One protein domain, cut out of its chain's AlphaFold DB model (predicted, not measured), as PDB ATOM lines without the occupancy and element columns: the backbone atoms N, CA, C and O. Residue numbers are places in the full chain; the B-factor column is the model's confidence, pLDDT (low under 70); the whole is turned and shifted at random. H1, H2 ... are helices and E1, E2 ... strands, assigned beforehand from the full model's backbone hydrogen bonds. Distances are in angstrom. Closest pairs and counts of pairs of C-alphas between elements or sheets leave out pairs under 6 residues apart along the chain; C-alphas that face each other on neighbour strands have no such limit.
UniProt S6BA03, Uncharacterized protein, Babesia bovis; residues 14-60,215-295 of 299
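What this domain is: This is residues 14 to 60 and 215 to 295 of the 299 residues of an uncharacterized protein of Babesia bovis (UniProt S6BA03). One strongly twisted, branched sheet of six strands makes the core, with two short helices, H2 and H3, packed on it close to each other. A third short helix, H1, sits away from the sheet, at the far end of the long unnamed stretch of residues 20 to 40. The printed part has 128 residues, with the order H1, H2, E1, E2, E3, E4, E5, E6, H3; the sheet is mixed, with E2 and E4 parallel and the other neighbour pairs antiparallel. The class is mixed, helices and strands, though only 59 residues are in named elements, under half. The whole is compact, with a radius of gyration of the C-alphas of 14.8 A and spans of 42 by 35 by 27 A.

Where its parts are: In the sheet, E4 is residues 244 to 251, 22.6 A long, and E5 is residues 255 to 263, 25.3 A. E2 is residues 219 to 225, 19.2 A, and E1 residues 51 to 56, 16.8 A. E3, residues 230 to 233, measures 9.8 A, and E6, residues 278 to 280, 6.7 A. H2 is residues 41 to 48, 10.7 A, and H3 residues 286 to 293, 10.4 A. H1, residues 14 to 19, 8.6 A, begins at C-alpha 14 (330.230, 332.511, 399.833); H3 ends at C-alpha 293 (321.866, 334.567, 384.992).

How they stand to each other: E4 has three neighbours: E2 on one side, E5 and E6 on the other. E2 and E4 are parallel, with N 222 and O 246 2.8 A apart, within hydrogen-bond range. E4 and E5 form an antiparallel hairpin, with N 249 and O 257 at 2.8 A. E6 is antiparallel to E4, with N 245 and O 279 at 2.8 A. E2 and E3 form another hairpin, with N 223 and O 232 at 2.8 A. The edge strand E1 is antiparallel to E5, with N 54 and O 260 at 2.9 A. H2 is on the sheet at a height of 6.2 A, over none of its strands; its closest C-alphas to E1 are Phe 46 and Asp 52, 5.1 A. H3 is on the sheet at a height of 8.2 A, only just over E3 with 3 of its C-alphas, and runs across the strands at 78 degrees to E3 on the local plane; the closest C-alphas of the two are Val 231 and Leu 292, 5.4 A. H2 and H3 are close but not clearly touching, with Phe 46 and Ala 287 the closest C-alphas at 7.6 A. H1 is not on the sheet. In H1, H2 and H3 every O i to N i+4 pair is within hydrogen-bond range.

The domain as a whole: The two C-alphas farthest apart are those of Ile 19 and Leu 216, 45.3 A. Residues 61 to 214 are not printed, and C-alphas 60 and 215 stand 24.5 A apart across the cut. The links H1 to H2 and E5 to E6 are long. The mean pLDDT of the printed part is 82.0, and 26 residues are under 70, among them residues 14 to 23, 235 to 239 and 266 to 270.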
ATOM      1  N   TYR A  14     330.789 332.024 398.564       62.22
ATOM      2  CA  TYR A  14     330.230 332.511 399.833       62.22
ATOM      3  C   TYR A  14     331.024 331.992 401.016       62.22
ATOM      4  O   TYR A  14     331.511 332.774 401.830       62.22
ATOM      5  N   LEU A  15     331.182 330.673 401.090       59.34
ATOM      6  CA  LEU A  15     331.897 330.020 402.178       59.34
ATOM      7  C   LEU A  15     333.360 330.460 402.208       59.34
ATOM      8  O   LEU A  15     333.865 330.809 403.270       59.34
ATOM      9  N   TRP A  16     334.023 330.533 401.051       66.31
ATOM     10  CA  TRP A  16     335.405 331.004 400.971       66.31
ATOM     11  C   TRP A  16     335.564 332.439 401.493       66.31
ATOM     12  O   TRP A  16     336.509 332.710 402.231       66.31
ATOM     13  N   ARG A  17     334.634 333.348 401.179       60.84
ATOM     14  CA  ARG A  17     334.658 334.732 401.685       60.84
ATOM     15  C   ARG A  17     334.290 334.859 403.153       60.84
ATOM     16  O   ARG A  17     334.920 335.632 403.860       60.84
ATOM     17  N   ALA A  18     333.292 334.110 403.608       58.72
ATOM     18  CA  ALA A  18     332.911 334.091 405.016       58.72
ATOM     19  C   ALA A  18     334.074 333.612 405.900       58.72
ATOM     20  O   ALA A  18     334.230 334.088 407.020       58.72
ATOM     21  N   ILE A  19     334.905 332.701 405.382       56.25
ATOM     22  CA  ILE A  19     336.093 332.179 406.068       56.25
ATOM     23  C   ILE A  19     337.282 333.148 405.955       56.25
ATOM     24  O   ILE A  19     338.018 333.335 406.921       56.25
ATOM     25  N   ASN A  20     337.472 333.789 404.800       57.06
ATOM     26  CA  ASN A  20     338.535 334.767 404.576       57.06
ATOM     27  C   ASN A  20     337.981 336.185 404.749       57.06
ATOM     28  O   ASN A  20     337.671 336.843 403.756       57.06
ATOM     29  N   HIS A  21     337.863 336.645 406.003       52.09
ATOM     30  CA  HIS A  21     337.460 338.010 406.366       52.09
ATOM     31  C   HIS A  21     338.358 339.071 405.698       52.09
ATOM     32  O   HIS A  21     339.271 339.623 406.311       52.09
ATOM     33  N   ARG A  22     338.098 339.392 404.431       56.56
ATOM     34  CA  ARG A  22     338.666 340.565 403.774       56.56
ATOM     35  C   ARG A  22     337.834 341.765 404.191       56.56
ATOM     36  O   ARG A  22     336.637 341.823 403.917       56.56
ATOM     37  N   VAL A  23     338.467 342.724 404.864       57.69
ATOM     38  CA  VAL A  23     337.849 344.020 405.155       57.69
ATOM     39  C   VAL A  23     337.767 344.788 403.841       57.69
ATOM     40  O   VAL A  23     338.703 345.469 403.426       57.69
ATOM     41  N   CYS A  24     336.651 344.624 403.143       72.00
ATOM     42  CA  CYS A  24     336.389 345.349 401.917       72.00
ATOM     43  C   CYS A  24     336.089 346.813 402.254       72.00
ATOM     44  O   CYS A  24     335.218 347.110 403.070       72.00
ATOM     45  N   LYS A  25     336.832 347.735 401.643       78.44
ATOM     46  CA  LYS A  25     336.697 349.182 401.854       78.44
ATOM     47  C   LYS A  25     336.570 349.871 400.504       78.44
ATOM     48  O   LYS A  25     337.431 349.659 399.647       78.44
ATOM     49  N   ARG A  26     335.526 350.692 400.347       85.25
ATOM     50  CA  ARG A  26     335.319 351.564 399.183       85.25
ATOM     51  C   ARG A  26     336.507 352.534 399.057       85.25
ATOM     52  O   ARG A  26     336.720 353.314 399.991       85.25
ATOM     53  N   PRO A  27     337.316 352.459 397.988       88.00
ATOM     54  CA  PRO A  27     338.314 353.489 397.718       88.00
ATOM     55  C   PRO A  27     337.626 354.824 397.379       88.00
ATOM     56  O   PRO A  27     336.471 354.825 396.954       88.00
ATOM     57  N   PRO A  28     338.305 355.969 397.540       91.12
ATOM     58  CA  PRO A  28     337.867 357.216 396.921       91.12
ATOM     59  C   PRO A  28     337.686 357.034 395.409       91.12
ATOM     60  O   PRO A  28     338.446 356.300 394.776       91.12
ATOM     61  N   LEU A  29     336.690 357.703 394.832       92.56
ATOM     62  CA  LEU A  29     336.401 357.644 393.401       92.56
ATOM     63  C   LEU A  29     336.987 358.850 392.669       92.56
ATOM     64  O   LEU A  29     337.067 359.947 393.228       92.56
ATOM     65  N   GLU A  30     337.363 358.661 391.406       91.12
ATOM     66  CA  GLU A  30     337.694 359.776 390.519       91.12
ATOM     67  C   GLU A  30     336.444 360.636 390.286       91.12
ATOM     68  O   GLU A  30     335.387 360.132 389.914       91.12
ATOM     69  N   HIS A  31     336.539 361.947 390.501       87.00
ATOM     70  CA  HIS A  31     335.420 362.851 390.238       87.00
ATOM     71  C   HIS A  31     335.027 362.803 388.744       87.00
ATOM     72  O   HIS A  31     335.919 362.855 387.895       87.00
ATOM     73  N   PRO A  32     333.724 362.788 388.385       92.50
ATOM     74  CA  PRO A  32     332.539 363.028 389.224       92.50
ATOM     75  C   PRO A  32     331.817 361.752 389.692       92.50
ATOM     76  O   PRO A  32     330.625 361.804 389.986       92.50
ATOM     77  N   TRP A  33     332.487 360.601 389.732       94.69
ATOM     78  CA  TRP A  33     331.849 359.352 390.137       94.69
ATOM     79  C   TRP A  33     331.428 359.372 391.607       94.69
ATOM     80  O   TRP A  33     332.164 359.833 392.483       94.69
ATOM     81  N   THR A  34     330.259 358.803 391.884       93.31
ATOM     82  CA  THR A  34     329.705 358.686 393.234       93.31
ATOM     83  C   THR A  34     329.301 357.255 393.532       93.31
ATOM     84  O   THR A  34     328.856 356.531 392.648       93.31
ATOM     85  N   TYR A  35     329.419 356.839 394.790       89.81
ATOM     86  CA  TYR A  35     328.753 355.620 395.225       89.81
ATOM     87  C   TYR A  35     327.281 355.919 395.520       89.81
ATOM     88  O   TYR A  35     327.013 356.876 396.250       89.81
ATOM     89  N   PRO A  36     326.347 355.093 395.033       82.19
ATOM     90  CA  PRO A  36     324.984 355.097 395.535       82.19
ATOM     91  C   PRO A  36     324.913 354.639 397.002       82.19
ATOM     92  O   PRO A  36     325.891 354.149 397.598       82.19
ATOM     93  N   ASP A  37     323.749 354.874 397.613       76.12
ATOM     94  CA  ASP A  37     323.520 354.612 399.033       76.12
ATOM     95  C   ASP A  37     323.677 353.112 399.347       76.12
ATOM     96  O   ASP A  37     323.057 352.249 398.731       76.12
ATOM     97  N   VAL A  38     324.493 352.790 400.357       66.62
ATOM     98  CA  VAL A  38     324.743 351.417 400.836       66.62
ATOM     99  C   VAL A  38     323.475 350.668 401.254       66.62
ATOM    100  O   VAL A  38     323.509 349.444 401.396       66.62
ATOM    101  N   GLN A  39     322.372 351.382 401.489       66.25
ATOM    102  CA  GLN A  39     321.094 350.791 401.873       66.25
ATOM    103  C   GLN A  39     320.441 349.973 400.752       66.25
ATOM    104  O   GLN A  39     319.622 349.101 401.050       66.25
ATOM    105  N   TYR A  40     320.813 350.179 399.484       72.44
ATOM    106  CA  TYR A  40     320.254 349.378 398.395       72.44
ATOM    107  C   TYR A  40     320.784 347.940 398.421       72.44
ATOM    108  O   TYR A  40     321.990 347.683 398.468       72.44
ATOM    109  N   ALA A  41     319.869 346.971 398.317       79.81
ATOM    110  CA  ALA A  41     320.202 345.546 398.333       79.81
ATOM    111  C   ALA A  41     321.148 345.140 397.185       79.81
ATOM    112  O   ALA A  41     321.927 344.196 397.330       79.81
ATOM    113  N   LEU A  42     321.147 345.879 396.070       84.19
ATOM    114  CA  LEU A  42     322.061 345.631 394.958       84.19
ATOM    115  C   LEU A  42     323.534 345.810 395.358       84.19
ATOM    116  O   LEU A  42     324.363 344.967 395.016       84.19
ATOM    117  N   HIS A  43     323.860 346.833 396.156       82.12
ATOM    118  CA  HIS A  43     325.216 347.016 396.687       82.12
ATOM    119  C   HIS A  43     325.665 345.835 397.531       82.12
ATOM    120  O   HIS A  43     326.800 345.379 397.409       82.12
ATOM    121  N   GLN A  44     324.771 345.299 398.359       79.06
ATOM    122  CA  GLN A  44     325.076 344.141 399.196       79.06
ATOM    123  C   GLN A  44     325.365 342.899 398.339       79.06
ATOM    124  O   GLN A  44     326.290 342.144 398.647       79.06
ATOM    125  N   ARG A  45     324.644 342.721 397.219       82.50
ATOM    126  CA  ARG A  45     324.919 341.652 396.240       82.50
ATOM    127  C   ARG A  45     326.286 341.812 395.577       82.50
ATOM    128  O   ARG A  45     327.011 340.829 395.460       82.50
ATOM    129  N   PHE A  46     326.678 343.021 395.179       85.50
ATOM    130  CA  PHE A  46     328.020 343.258 394.633       85.50
ATOM    131  C   PHE A  46     329.114 343.047 395.688       85.50
ATOM    132  O   PHE A  46     330.088 342.333 395.429       85.50
ATOM    133  N   ALA A  47     328.918 343.580 396.898       80.00
ATOM    134  CA  ALA A  47     329.858 343.475 398.013       80.00
ATOM    135  C   ALA A  47     330.098 342.019 398.425       80.00
ATOM    136  O   ALA A  47     331.223 341.646 398.780       80.00
ATOM    137  N   PHE A  48     329.078 341.168 398.291       78.19
ATOM    138  CA  PHE A  48     329.215 339.729 398.456       78.19
ATOM    139  C   PHE A  48     330.303 339.144 397.541       78.19
ATOM    140  O   PHE A  48     331.100 338.332 397.999       78.19
ATOM    141  N   TYR A  49     330.436 339.630 396.306       80.06
ATOM    142  CA  TYR A  49     331.524 339.280 395.383       80.06
ATOM    143  C   TYR A  49     332.738 340.209 395.465       80.06
ATOM    144  O   TYR A  49     333.733 339.999 394.774       80.06
ATOM    145  N   GLY A  50     332.688 341.194 396.362       80.69
ATOM    146  CA  GLY A  50     333.764 342.128 396.687       80.69
ATOM    147  C   GLY A  50     334.090 343.094 395.591       80.69
ATOM    148  O   GLY A  50     335.190 343.636 395.521       80.69
ATOM    149  N   MET A  51     333.088 343.282 394.764       86.69
ATOM    150  CA  MET A  51     332.977 344.404 393.890       86.69
ATOM    151  C   MET A  51     331.999 345.368 394.546       86.69
ATOM    152  O   MET A  51     331.280 345.041 395.491       86.69
ATOM    153  N   ASP A  52     331.967 346.561 394.019       89.50
ATOM    154  CA  ASP A  52     330.887 347.498 394.195       89.50
ATOM    155  C   ASP A  52     330.619 348.143 392.836       89.50
ATOM    156  O   ASP A  52     331.325 347.857 391.862       89.50
ATOM    157  N   TYR A  53     329.623 349.009 392.753       91.75
ATOM    158  CA  TYR A  53     329.445 349.859 391.589       91.75
ATOM    159  C   TYR A  53     329.337 351.321 392.002       91.75
ATOM    160  O   TYR A  53     328.878 351.662 393.094       91.75
ATOM    161  N   ALA A  54     329.813 352.182 391.117       93.75
ATOM    162  CA  ALA A  54     329.680 353.621 391.200       93.75
ATOM    163  C   ALA A  54     328.815 354.115 390.041       93.75
ATOM    164  O   ALA A  54     328.679 353.442 389.016       93.75
ATOM    165  N   THR A  55     328.254 355.301 390.205       93.81
ATOM    166  CA  THR A  55     327.416 355.973 389.220       93.81
ATOM    167  C   THR A  55     328.047 357.286 388.792       93.81
ATOM    168  O   THR A  55     328.697 357.983 389.573       93.81
ATOM    169  N   TYR A  56     327.855 357.612 387.522       93.56
ATOM    170  CA  TYR A  56     328.161 358.904 386.938       93.56
ATOM    171  C   TYR A  56     326.832 359.499 386.483       93.56
ATOM    172  O   TYR A  56     326.163 358.958 385.596       93.56
ATOM    173  N   ALA A  57     326.440 360.603 387.119       89.44
ATOM    174  CA  ALA A  57     325.199 361.287 386.798       89.44
ATOM    175  C   ALA A  57     325.298 361.955 385.423       89.44
ATOM    176  O   ALA A  57     326.190 362.773 385.174       89.44
ATOM    177  N   VAL A  58     324.361 361.635 384.535       87.81
ATOM    178  CA  VAL A  58     324.193 362.342 383.259       87.81
ATOM    179  C   VAL A  58     322.937 363.207 383.292       87.81
ATOM    180  O   VAL A  58     322.035 362.992 384.101       87.81
ATOM    181  N   ARG A  59     322.867 364.216 382.417       77.31
ATOM    182  CA  ARG A  59     321.703 365.111 382.349       77.31
ATOM    183  C   ARG A  59     320.439 364.340 381.941       77.31
ATOM    184  O   ARG A  59     320.464 363.573 380.980       77.31
ATOM    185  N   GLY A  60     319.359 364.565 382.695       63.56
ATOM    186  CA  GLY A  60     318.050 363.908 382.575       63.56
ATOM    187  C   GLY A  60     316.998 364.700 381.799       63.56
ATOM    188  O   GLY A  60     315.841 364.732 382.192       63.56
ATOM    189  N   ASP A 215     322.627 346.192 368.394       92.31
ATOM    190  CA  ASP A 215     322.754 345.400 367.169       92.31
ATOM    191  C   ASP A 215     323.751 346.026 366.190       92.31
ATOM    192  O   ASP A 215     324.551 345.307 365.590       92.31
ATOM    193  N   LEU A 216     323.741 347.357 366.065       94.94
ATOM    194  CA  LEU A 216     324.643 348.101 365.192       94.94
ATOM    195  C   LEU A 216     326.092 348.022 365.677       94.94
ATOM    196  O   LEU A 216     326.968 347.725 364.876       94.94
ATOM    197  N   PHE A 217     326.359 348.265 366.962       95.50
ATOM    198  CA  PHE A 217     327.715 348.278 367.536       95.50
ATOM    199  C   PHE A 217     328.076 346.987 368.292       95.50
ATOM    200  O   PHE A 217     329.092 346.950 368.986       95.50
ATOM    201  N   GLN A 218     327.238 345.947 368.180       93.75
ATOM    202  CA  GLN A 218     327.463 344.600 368.722       93.75
ATOM    203  C   GLN A 218     327.885 344.590 370.198       93.75
ATOM    204  O   GLN A 218     328.871 343.960 370.595       93.75
ATOM    205  N   PHE A 219     327.123 345.291 371.033       94.50
ATOM    206  CA  PHE A 219     327.349 345.343 372.477       94.50
ATOM    207  C   PHE A 219     326.079 345.053 373.263       94.50
ATOM    208  O   PHE A 219     324.985 344.975 372.708       94.50
ATOM    209  N   LYS A 220     326.223 344.898 374.582       92.62
ATOM    210  CA  LYS A 220     325.091 344.728 375.493       92.62
ATOM    211  C   LYS A 220     324.989 345.849 376.510       92.62
ATOM    212  O   LYS A 220     325.954 346.118 377.218       92.62
ATOM    213  N   LEU A 221     323.814 346.455 376.636       93.12
ATOM    214  CA  LEU A 221     323.506 347.340 377.748       93.12
ATOM    215  C   LEU A 221     323.047 346.495 378.944       93.12
ATOM    216  O   LEU A 221     322.116 345.691 378.836       93.12
ATOM    217  N   ILE A 222     323.731 346.655 380.072       93.06
ATOM    218  CA  ILE A 222     323.406 346.006 381.342       93.06
ATOM    219  C   ILE A 222     322.786 347.054 382.263       93.06
ATOM    220  O   ILE A 222     323.374 348.111 382.494       93.06
ATOM    221  N   PHE A 223     321.615 346.744 382.810       91.44
ATOM    222  CA  PHE A 223     320.879 347.588 383.741       91.44
ATOM    223  C   PHE A 223     321.093 347.096 385.164       91.44
ATOM    224  O   PHE A 223     320.741 345.970 385.517       91.44
ATOM    225  N   LEU A 224     321.650 347.969 385.988       91.12
ATOM    226  CA  LEU A 224     321.666 347.850 387.434       91.12
ATOM    227  C   LEU A 224     320.410 348.558 387.944       91.12
ATOM    228  O   LEU A 224     320.262 349.761 387.744       91.12
ATOM    229  N   ASN A 225     319.477 347.813 388.534       87.12
ATOM    230  CA  ASN A 225     318.248 348.376 389.087       87.12
ATOM    231  C   ASN A 225     318.309 348.349 390.615       87.12
ATOM    232  O   ASN A 225     318.211 347.290 391.238       87.12
ATOM    233  N   GLU A 226     318.459 349.525 391.214       81.00
ATOM    234  CA  GLU A 226     318.553 349.702 392.666       81.00
ATOM    235  C   GLU A 226     317.268 349.333 393.410       81.00
ATOM    236  O   GLU A 226     317.334 348.768 394.502       81.00
ATOM    237  N   VAL A 227     316.105 349.600 392.806       78.81
ATOM    238  CA  VAL A 227     314.786 349.388 393.423       78.81
ATOM    239  C   VAL A 227     314.466 347.901 393.530       78.81
ATOM    240  O   VAL A 227     314.034 347.430 394.579       78.81
ATOM    241  N   THR A 228     314.680 347.152 392.450       80.88
ATOM    242  CA  THR A 228     314.400 345.707 392.419       80.88
ATOM    243  C   THR A 228     315.604 344.863 392.828       80.88
ATOM    244  O   THR A 228     315.474 343.654 393.004       80.88
ATOM    245  N   ALA A 229     316.773 345.487 392.990       84.06
ATOM    246  CA  ALA A 229     318.057 344.826 393.197       84.06
ATOM    247  C   ALA A 229     318.387 343.778 392.122       84.06
ATOM    248  O   ALA A 229     319.040 342.770 392.407       84.06
ATOM    249  N   VAL A 230     317.941 344.020 390.887       85.56
ATOM    250  CA  VAL A 230     318.108 343.142 389.724       85.56
ATOM    251  C   VAL A 230     319.201 343.683 388.807       85.56
ATOM    252  O   VAL A 230     319.315 344.890 388.600       85.56
ATOM    253  N   VAL A 231     319.986 342.768 388.235       88.50
ATOM    254  CA  VAL A 231     320.916 343.058 387.140       88.50
ATOM    255  C   VAL A 231     320.367 342.434 385.869       88.50
ATOM    256  O   VAL A 231     320.413 341.218 385.709       88.50
ATOM    257  N   SER A 232     319.833 343.241 384.967       88.31
ATOM    258  CA  SER A 232     319.197 342.749 383.747       88.31
ATOM    259  C   SER A 232     319.898 343.260 382.495       88.31
ATOM    260  O   SER A 232     320.766 344.126 382.533       88.31
ATOM    261  N   SER A 233     319.514 342.705 381.357       86.50
ATOM    262  CA  SER A 233     319.802 343.255 380.038       86.50
ATOM    263  C   SER A 233     318.570 343.027 379.170       86.50
ATOM    264  O   SER A 233     317.831 342.073 379.421       86.50
ATOM    265  N   LEU A 234     318.340 343.858 378.154       76.56
ATOM    266  CA  LEU A 234     317.270 343.591 377.186       76.56
ATOM    267  C   LEU A 234     317.566 342.284 376.443       76.56
ATOM    268  O   LEU A 234     318.708 341.834 376.422       76.56
ATOM    269  N   PHE A 235     316.561 341.656 375.837       63.66
ATOM    270  CA  PHE A 235     316.709 340.361 375.162       63.66
ATOM    271  C   PHE A 235     317.898 340.336 374.187       63.66
ATOM    272  O   PHE A 235     318.175 341.315 373.494       63.66
ATOM    273  N   SER A 236     318.651 339.235 374.177       58.66
ATOM    274  CA  SER A 236     319.648 338.965 373.134       58.66
ATOM    275  C   SER A 236     318.969 338.184 372.022       58.66
ATOM    276  O   SER A 236     318.314 337.175 372.291       58.66
ATOM    277  N   HIS A 237     319.119 338.639 370.783       62.72
ATOM    278  CA  HIS A 237     318.584 337.905 369.643       62.72
ATOM    279  C   HIS A 237     319.434 336.640 369.431       62.72
ATOM    280  O   HIS A 237     320.662 336.701 369.577       62.72
ATOM    281  N   PRO A 238     318.831 335.480 369.110       57.97
ATOM    282  CA  PRO A 238     319.598 334.281 368.790       57.97
ATOM    283  C   PRO A 238     320.610 334.574 367.672       57.97
ATOM    284  O   PRO A 238     320.226 334.992 366.585       57.97
ATOM    285  N   GLY A 239     321.903 334.369 367.943       66.44
ATOM    286  CA  GLY A 239     322.982 334.626 366.980       66.44
ATOM    287  C   GLY A 239     323.601 336.029 367.023       66.44
ATOM    288  O   GLY A 239     324.516 336.292 366.247       66.44
ATOM    289  N   GLN A 240     323.166 336.911 367.929       76.69
ATOM    290  CA  GLN A 240     323.811 338.211 368.137       76.69
ATOM    291  C   GLN A 240     325.253 338.033 368.634       76.69
ATOM    292  O   GLN A 240     325.498 337.398 369.663       76.69
ATOM    293  N   VAL A 241     326.208 338.623 367.914       86.81
ATOM    294  CA  VAL A 241     327.596 338.749 368.372       86.81
ATOM    295  C   VAL A 241     327.667 339.896 369.377       86.81
ATOM    296  O   VAL A 241     327.110 340.965 369.139       86.81
ATOM    297  N   ILE A 242     328.330 339.661 370.509       90.62
ATOM    298  CA  ILE A 242     328.523 340.655 371.568       90.62
ATOM    299  C   ILE A 242     330.024 340.777 371.826       90.62
ATOM    300  O   ILE A 242     330.657 339.825 372.283       90.62
ATOM    301  N   HIS A 243     330.587 341.949 371.546       94.81
ATOM    302  CA  HIS A 243     332.005 342.250 371.751       94.81
ATOM    303  C   HIS A 243     332.293 342.853 373.123       94.81
ATOM    304  O   HIS A 243     333.352 342.607 373.701       94.81
ATOM    305  N   PHE A 244     331.355 343.623 373.669       95.31
ATOM    306  CA  PHE A 244     331.496 344.255 374.975       95.31
ATOM    307  C   PHE A 244     330.135 344.518 375.622       95.31
ATOM    308  O   PHE A 244     329.086 344.426 374.983       95.31
ATOM    309  N   ALA A 245     330.153 344.841 376.908       95.38
ATOM    310  CA  ALA A 245     328.999 345.261 377.679       95.38
ATOM    311  C   ALA A 245     329.218 346.668 378.243       95.38
ATOM    312  O   ALA A 245     330.333 347.010 378.630       95.38
ATOM    313  N   LEU A 246     328.151 347.459 378.308       96.69
ATOM    314  CA  LEU A 246     328.115 348.786 378.910       96.69
ATOM    315  C   LEU A 246     327.152 348.776 380.097       96.69
ATOM    316  O   LEU A 246     326.000 348.366 379.961       96.69
ATOM    317  N   LEU A 247     327.621 349.216 381.258       95.88
ATOM    318  CA  LEU A 247     326.846 349.206 382.491       95.88
ATOM    319  C   LEU A 247     326.116 350.533 382.695       95.88
ATOM    320  O   LEU A 247     326.690 351.615 382.577       95.88
ATOM    321  N   THR A 248     324.849 350.438 383.075       94.00
ATOM    322  CA  THR A 248     323.984 351.581 383.381       94.00
ATOM    323  C   THR A 248     323.283 351.370 384.710       94.00
ATOM    324  O   THR A 248     322.971 350.238 385.072       94.00
ATOM    325  N   ASN A 249     323.039 352.453 385.437       90.62
ATOM    326  CA  ASN A 249     322.107 352.459 386.557       90.62
ATOM    327  C   ASN A 249     320.769 352.998 386.054       90.62
ATOM    328  O   ASN A 249     320.730 354.086 385.473       90.62
ATOM    329  N   TYR A 250     319.699 352.230 386.250       81.88
ATOM    330  CA  TYR A 250     318.358 352.605 385.814       81.88
ATOM    331  C   TYR A 250     317.532 353.075 387.008       81.88
ATOM    332  O   TYR A 250     317.019 352.276 387.797       81.88
ATOM    333  N   GLU A 251     317.428 354.394 387.146       74.88
ATOM    334  CA  GLU A 251     316.839 355.057 388.303       74.88
ATOM    335  C   GLU A 251     315.355 355.366 388.061       74.88
ATOM    336  O   GLU A 251     314.968 355.928 387.031       74.88
ATOM    337  N   GLY A 252     314.502 354.969 389.013       64.44
ATOM    338  CA  GLY A 252     313.074 355.311 389.019       64.44
ATOM    339  C   GLY A 252     312.282 354.828 387.799       64.44
ATOM    340  O   GLY A 252     311.218 355.373 387.524       64.44
ATOM    341  N   MET A 253     312.806 353.847 387.057       65.12
ATOM    342  CA  MET A 253     312.281 353.397 385.761       65.12
ATOM    343  C   MET A 253     312.125 354.514 384.714       65.12
ATOM    344  O   MET A 253     311.263 354.417 383.844       65.12
ATOM    345  N   ARG A 254     312.910 355.592 384.823       70.62
ATOM    346  CA  ARG A 254     312.741 356.804 384.002       70.62
ATOM    347  C   ARG A 254     314.052 357.451 383.573       70.62
ATOM    348  O   ARG A 254     314.062 358.225 382.624       70.62
ATOM    349  N   HIS A 255     315.156 357.164 384.262       83.00
ATOM    350  CA  HIS A 255     316.423 357.848 384.025       83.00
ATOM    351  C   HIS A 255     317.590 356.867 383.924       83.00
ATOM    352  O   HIS A 255     317.728 355.953 384.736       83.00
ATOM    353  N   PHE A 256     318.439 357.079 382.919       86.38
ATOM    354  CA  PHE A 256     319.678 356.331 382.735       86.38
ATOM    355  C   PHE A 256     320.841 357.142 383.288       86.38
ATOM    356  O   PHE A 256     321.046 358.287 382.890       86.38
ATOM    357  N   ASN A 257     321.615 356.523 384.172       90.94
ATOM    358  CA  ASN A 257     322.940 356.978 384.563       90.94
ATOM    359  C   ASN A 257     323.978 355.962 384.086       90.94
ATOM    360  O   ASN A 257     323.692 354.768 383.956       90.94
ATOM    361  N   LEU A 258     325.213 356.409 383.875       94.31
ATOM    362  CA  LEU A 258     326.306 355.482 383.612       94.31
ATOM    363  C   LEU A 258     326.705 354.802 384.928       94.31
ATOM    364  O   LEU A 258     326.817 355.462 385.963       94.31
ATOM    365  N   ALA A 259     326.922 353.490 384.895       95.12
ATOM    366  CA  ALA A 259     327.431 352.733 386.032       95.12
ATOM    367  C   ALA A 259     328.814 352.163 385.717       95.12
ATOM    368  O   ALA A 259     329.150 351.921 384.560       95.12
ATOM    369  N   GLY A 260     329.631 351.941 386.740       95.38
ATOM    370  CA  GLY A 260     330.938 351.314 386.586       95.38
ATOM    371  C   GLY A 260     331.281 350.433 387.775       95.38
ATOM    372  O   GLY A 260     330.992 350.791 388.916       95.38
ATOM    373  N   LEU A 261     331.892 349.279 387.514       93.69
ATOM    374  CA  LEU A 261     332.331 348.371 388.570       93.69
ATOM    375  C   LEU A 261     333.598 348.888 389.242       93.69
ATOM    376  O   LEU A 261     334.480 349.455 388.596       93.69
ATOM    377  N   VAL A 262     333.694 348.641 390.543       91.44
ATOM    378  CA  VAL A 262     334.841 348.991 391.376       91.44
ATOM    379  C   VAL A 262     335.239 347.776 392.199       91.44
ATOM    380  O   VAL A 262     334.400 347.170 392.860       91.44
ATOM    381  N   ASP A 263     336.519 347.424 392.202       85.69
ATOM    382  CA  ASP A 263     337.029 346.422 393.136       85.69
ATOM    383  C   ASP A 263     337.191 347.042 394.531       85.69
ATOM    384  O   ASP A 263     337.873 348.054 394.718       85.69
ATOM    385  N   VAL A 264     336.549 346.434 395.529       83.12
ATOM    386  CA  VAL A 264     336.564 346.915 396.915       83.12
ATOM    387  C   VAL A 264     337.258 345.954 397.875       83.12
ATOM    388  O   VAL A 264     337.288 346.238 399.075       83.12
ATOM    389  N   CYS A 265     337.887 344.876 397.400       75.62
ATOM    390  CA  CYS A 265     338.506 343.854 398.260       75.62
ATOM    391  C   CYS A 265     339.928 343.421 397.851       75.62
ATOM    392  O   CYS A 265     340.447 342.468 398.441       75.62
ATOM    393  N   THR A 266     340.563 344.068 396.874       66.75
ATOM    394  CA  THR A 266     341.997 343.882 396.584       66.75
ATOM    395  C   THR A 266     342.902 344.627 397.567       66.75
ATOM    396  O   THR A 266     342.510 345.638 398.151       66.75
ATOM    397  N   GLU A 267     344.099 344.083 397.799       60.34
ATOM    398  CA  GLU A 267     345.131 344.693 398.655       60.34
ATOM    399  C   GLU A 267     345.916 345.778 397.892       60.34
ATOM    400  O   GLU A 267     346.241 346.811 398.470       60.34
ATOM    401  N   ASP A 268     346.084 345.615 396.575       62.38
ATOM    402  CA  ASP A 268     346.753 346.564 395.671       62.38
ATOM    403  C   ASP A 268     345.786 347.609 395.087       62.38
ATOM    404  O   ASP A 268     345.656 347.766 393.870       62.38
ATOM    405  N   LYS A 269     345.037 348.313 395.943       65.12
ATOM    406  CA  LYS A 269     344.094 349.326 395.450       65.12
ATOM    407  C   LYS A 269     344.814 350.591 394.997       65.12
ATOM    408  O   LYS A 269     345.670 351.090 395.729       65.12
ATOM    409  N   PRO A 270     344.412 351.180 393.857       67.81
ATOM    410  CA  PRO A 270     344.823 352.537 393.540       67.81
ATOM    411  C   PRO A 270     344.296 353.502 394.614       67.81
ATOM    412  O   PRO A 270     343.214 353.295 395.170       67.81
ATOM    413  N   GLU A 271     345.044 354.576 394.886       79.50
ATOM    414  CA  GLU A 271     344.639 355.620 395.845       79.50
ATOM    415  C   GLU A 271     343.280 356.243 395.485       79.50
ATOM    416  O   GLU A 271     342.514 356.636 396.366       79.50
ATOM    417  N   VAL A 272     342.971 356.283 394.185       86.12
ATOM    418  CA  VAL A 272     341.691 356.706 393.619       86.12
ATOM    419  C   VAL A 272     341.246 355.661 392.601       86.12
ATOM    420  O   VAL A 272     341.977 355.346 391.660       86.12
ATOM    421  N   ALA A 273     340.049 355.112 392.778       89.12
ATOM    422  CA  ALA A 273     339.487 354.142 391.853       89.12
ATOM    423  C   ALA A 273     338.827 354.821 390.651       89.12
ATOM    424  O   ALA A 273     338.104 355.812 390.783       89.12
ATOM    425  N   ARG A 274     339.037 354.211 389.483       89.81
ATOM    426  CA  ARG A 274     338.344 354.528 388.235       89.81
ATOM    427  C   ARG A 274     337.322 353.433 387.945       89.81
ATOM    428  O   ARG A 274     337.736 352.313 387.645       89.81
ATOM    429  N   PRO A 275     336.017 353.713 388.080       93.94
ATOM    430  CA  PRO A 275     334.983 352.735 387.773       93.94
ATOM    431  C   PRO A 275     335.057 352.264 386.319       93.94
ATOM    432  O   PRO A 275     335.279 353.062 385.409       93.94
ATOM    433  N   VAL A 276     334.854 350.965 386.102       94.25
ATOM    434  CA  VAL A 276     334.884 350.356 384.765       94.25
ATOM    435  C   VAL A 276     333.459 350.167 384.259       94.25
ATOM    436  O   VAL A 276     332.732 349.300 384.746       94.25
ATOM    437  N   SER A 277     333.058 350.991 383.294       95.69
ATOM    438  CA  SER A 277     331.703 350.983 382.724       95.69
ATOM    439  C   SER A 277     331.548 350.123 381.486       95.69
ATOM    440  O   SER A 277     330.475 349.571 381.265       95.69
ATOM    441  N   LEU A 278     332.603 350.023 380.679       96.75
ATOM    442  CA  LEU A 278     332.641 349.185 379.489       96.75
ATOM    443  C   LEU A 278     333.574 348.009 379.744       96.75
ATOM    444  O   LEU A 278     334.738 348.197 380.094       96.75
ATOM    445  N   ILE A 279     333.056 346.801 379.560       95.38
ATOM    446  CA  ILE A 279     333.780 345.560 379.822       95.38
ATOM    447  C   ILE A 279     333.731 344.710 378.560       95.38
ATOM    448  O   ILE A 279     332.650 344.427 378.048       95.38
ATOM    449  N   MET A 280     334.887 344.300 378.044       95.00
ATOM    450  CA  MET A 280     334.930 343.386 376.902       95.00
ATOM    451  C   MET A 280     334.271 342.052 377.266       95.00
ATOM    452  O   MET A 280     334.336 341.622 378.416       95.00
ATOM    453  N   ALA A 281     333.643 341.380 376.301       90.75
ATOM    454  CA  ALA A 281     332.842 340.183 376.565       90.75
ATOM    455  C   ALA A 281     333.632 339.075 377.288       90.75
ATOM    456  O   ALA A 281     333.102 338.427 378.190       90.75
ATOM    457  N   GLN A 282     334.911 338.894 376.942       88.38
ATOM    458  CA  GLN A 282     335.797 337.924 377.592       88.38
ATOM    459  C   GLN A 282     336.217 338.307 379.021       88.38
ATOM    460  O   GLN A 282     336.651 337.441 379.776       88.38
ATOM    461  N   ASP A 283     336.071 339.580 379.389       91.56
ATOM    462  CA  ASP A 283     336.525 340.150 380.660       91.56
ATOM    463  C   ASP A 283     335.361 340.394 381.638       91.56
ATOM    464  O   ASP A 283     335.560 340.948 382.720       91.56
ATOM    465  N   ILE A 284     334.134 339.980 381.284       87.88
ATOM    466  CA  ILE A 284     332.957 340.101 382.154       87.88
ATOM    467  C   ILE A 284     333.217 339.350 383.471       87.88
ATOM    468  O   ILE A 284     333.389 338.125 383.454       87.88
ATOM    469  N   PRO A 285     333.192 340.033 384.636       87.69
ATOM    470  CA  PRO A 285     333.419 339.372 385.911       87.69
ATOM    471  C   PRO A 285     332.384 338.279 386.167       87.69
ATOM    472  O   PRO A 285     331.184 338.487 385.984       87.69
ATOM    473  N   VAL A 286     332.837 337.134 386.688       82.31
ATOM    474  CA  VAL A 286     331.974 335.981 387.015       82.31
ATOM    475  C   VAL A 286     330.779 336.391 387.874       82.31
ATOM    476  O   VAL A 286     329.668 335.922 387.661       82.31
ATOM    477  N   ALA A 287     330.987 337.307 388.816       83.50
ATOM    478  CA  ALA A 287     329.931 337.847 389.656       83.50
ATOM    479  C   ALA A 287     328.829 338.560 388.854       83.50
ATOM    480  O   ALA A 287     327.648 338.317 389.097       83.50
ATOM    481  N   LEU A 288     329.200 339.387 387.870       87.94
ATOM    482  CA  LEU A 288     328.242 340.046 386.985       87.94
ATOM    483  C   LEU A 288     327.490 339.018 386.128       87.94
ATOM    484  O   LEU A 288     326.270 339.090 386.012       87.94
ATOM    485  N   ALA A 289     328.197 338.011 385.607       85.38
ATOM    486  CA  ALA A 289     327.594 336.925 384.831       85.38
ATOM    487  C   ALA A 289     326.606 336.070 385.651       85.38
ATOM    488  O   ALA A 289     325.561 335.675 385.134       85.38
ATOM    489  N   ILE A 290     326.906 335.799 386.929       82.88
ATOM    490  CA  ILE A 290     325.983 335.114 387.849       82.88
ATOM    491  C   ILE A 290     324.736 335.975 388.067       82.88
ATOM    492  O   ILE A 290     323.628 335.483 387.884       82.88
ATOM    493  N   MET A 291     324.906 337.260 388.393       86.06
ATOM    494  CA  MET A 291     323.778 338.154 388.677       86.06
ATOM    495  C   MET A 291     322.857 338.369 387.473       86.06
ATOM    496  O   MET A 291     321.651 338.489 387.672       86.06
ATOM    497  N   LEU A 292     323.402 338.374 386.251       85.06
ATOM    498  CA  LEU A 292     322.618 338.352 385.012       85.06
ATOM    499  C   LEU A 292     321.830 337.040 384.869       85.06
ATOM    500  O   LEU A 292     320.640 337.066 384.571       85.06
ATOM    501  N   GLY A 293     322.476 335.896 385.125       77.62
ATOM    502  CA  GLY A 293     321.866 334.567 384.992       77.62
ATOM    503  C   GLY A 293     320.857 334.195 386.086       77.62
ATOM    504  O   GLY A 293     320.085 333.255 385.890       77.62
ATOM    505  N   ASP A 294     320.844 334.905 387.217       71.38
ATOM    506  CA  ASP A 294     319.853 334.725 388.287       71.38
ATOM    507  C   ASP A 294     318.432 335.112 387.832       71.38
ATOM    508  O   ASP A 294     317.457 334.581 388.361       71.38
ATOM    509  N   ASN A 295     318.311 335.997 386.835       61.91
ATOM    510  CA  ASN A 295     317.031 336.568 386.398       61.91
ATOM    511  C   ASN A 295     316.380 335.814 385.225       61.91
ATOM    512  O   ASN A 295     315.256 336.131 384.853       61.91
TER     513      ASN A 295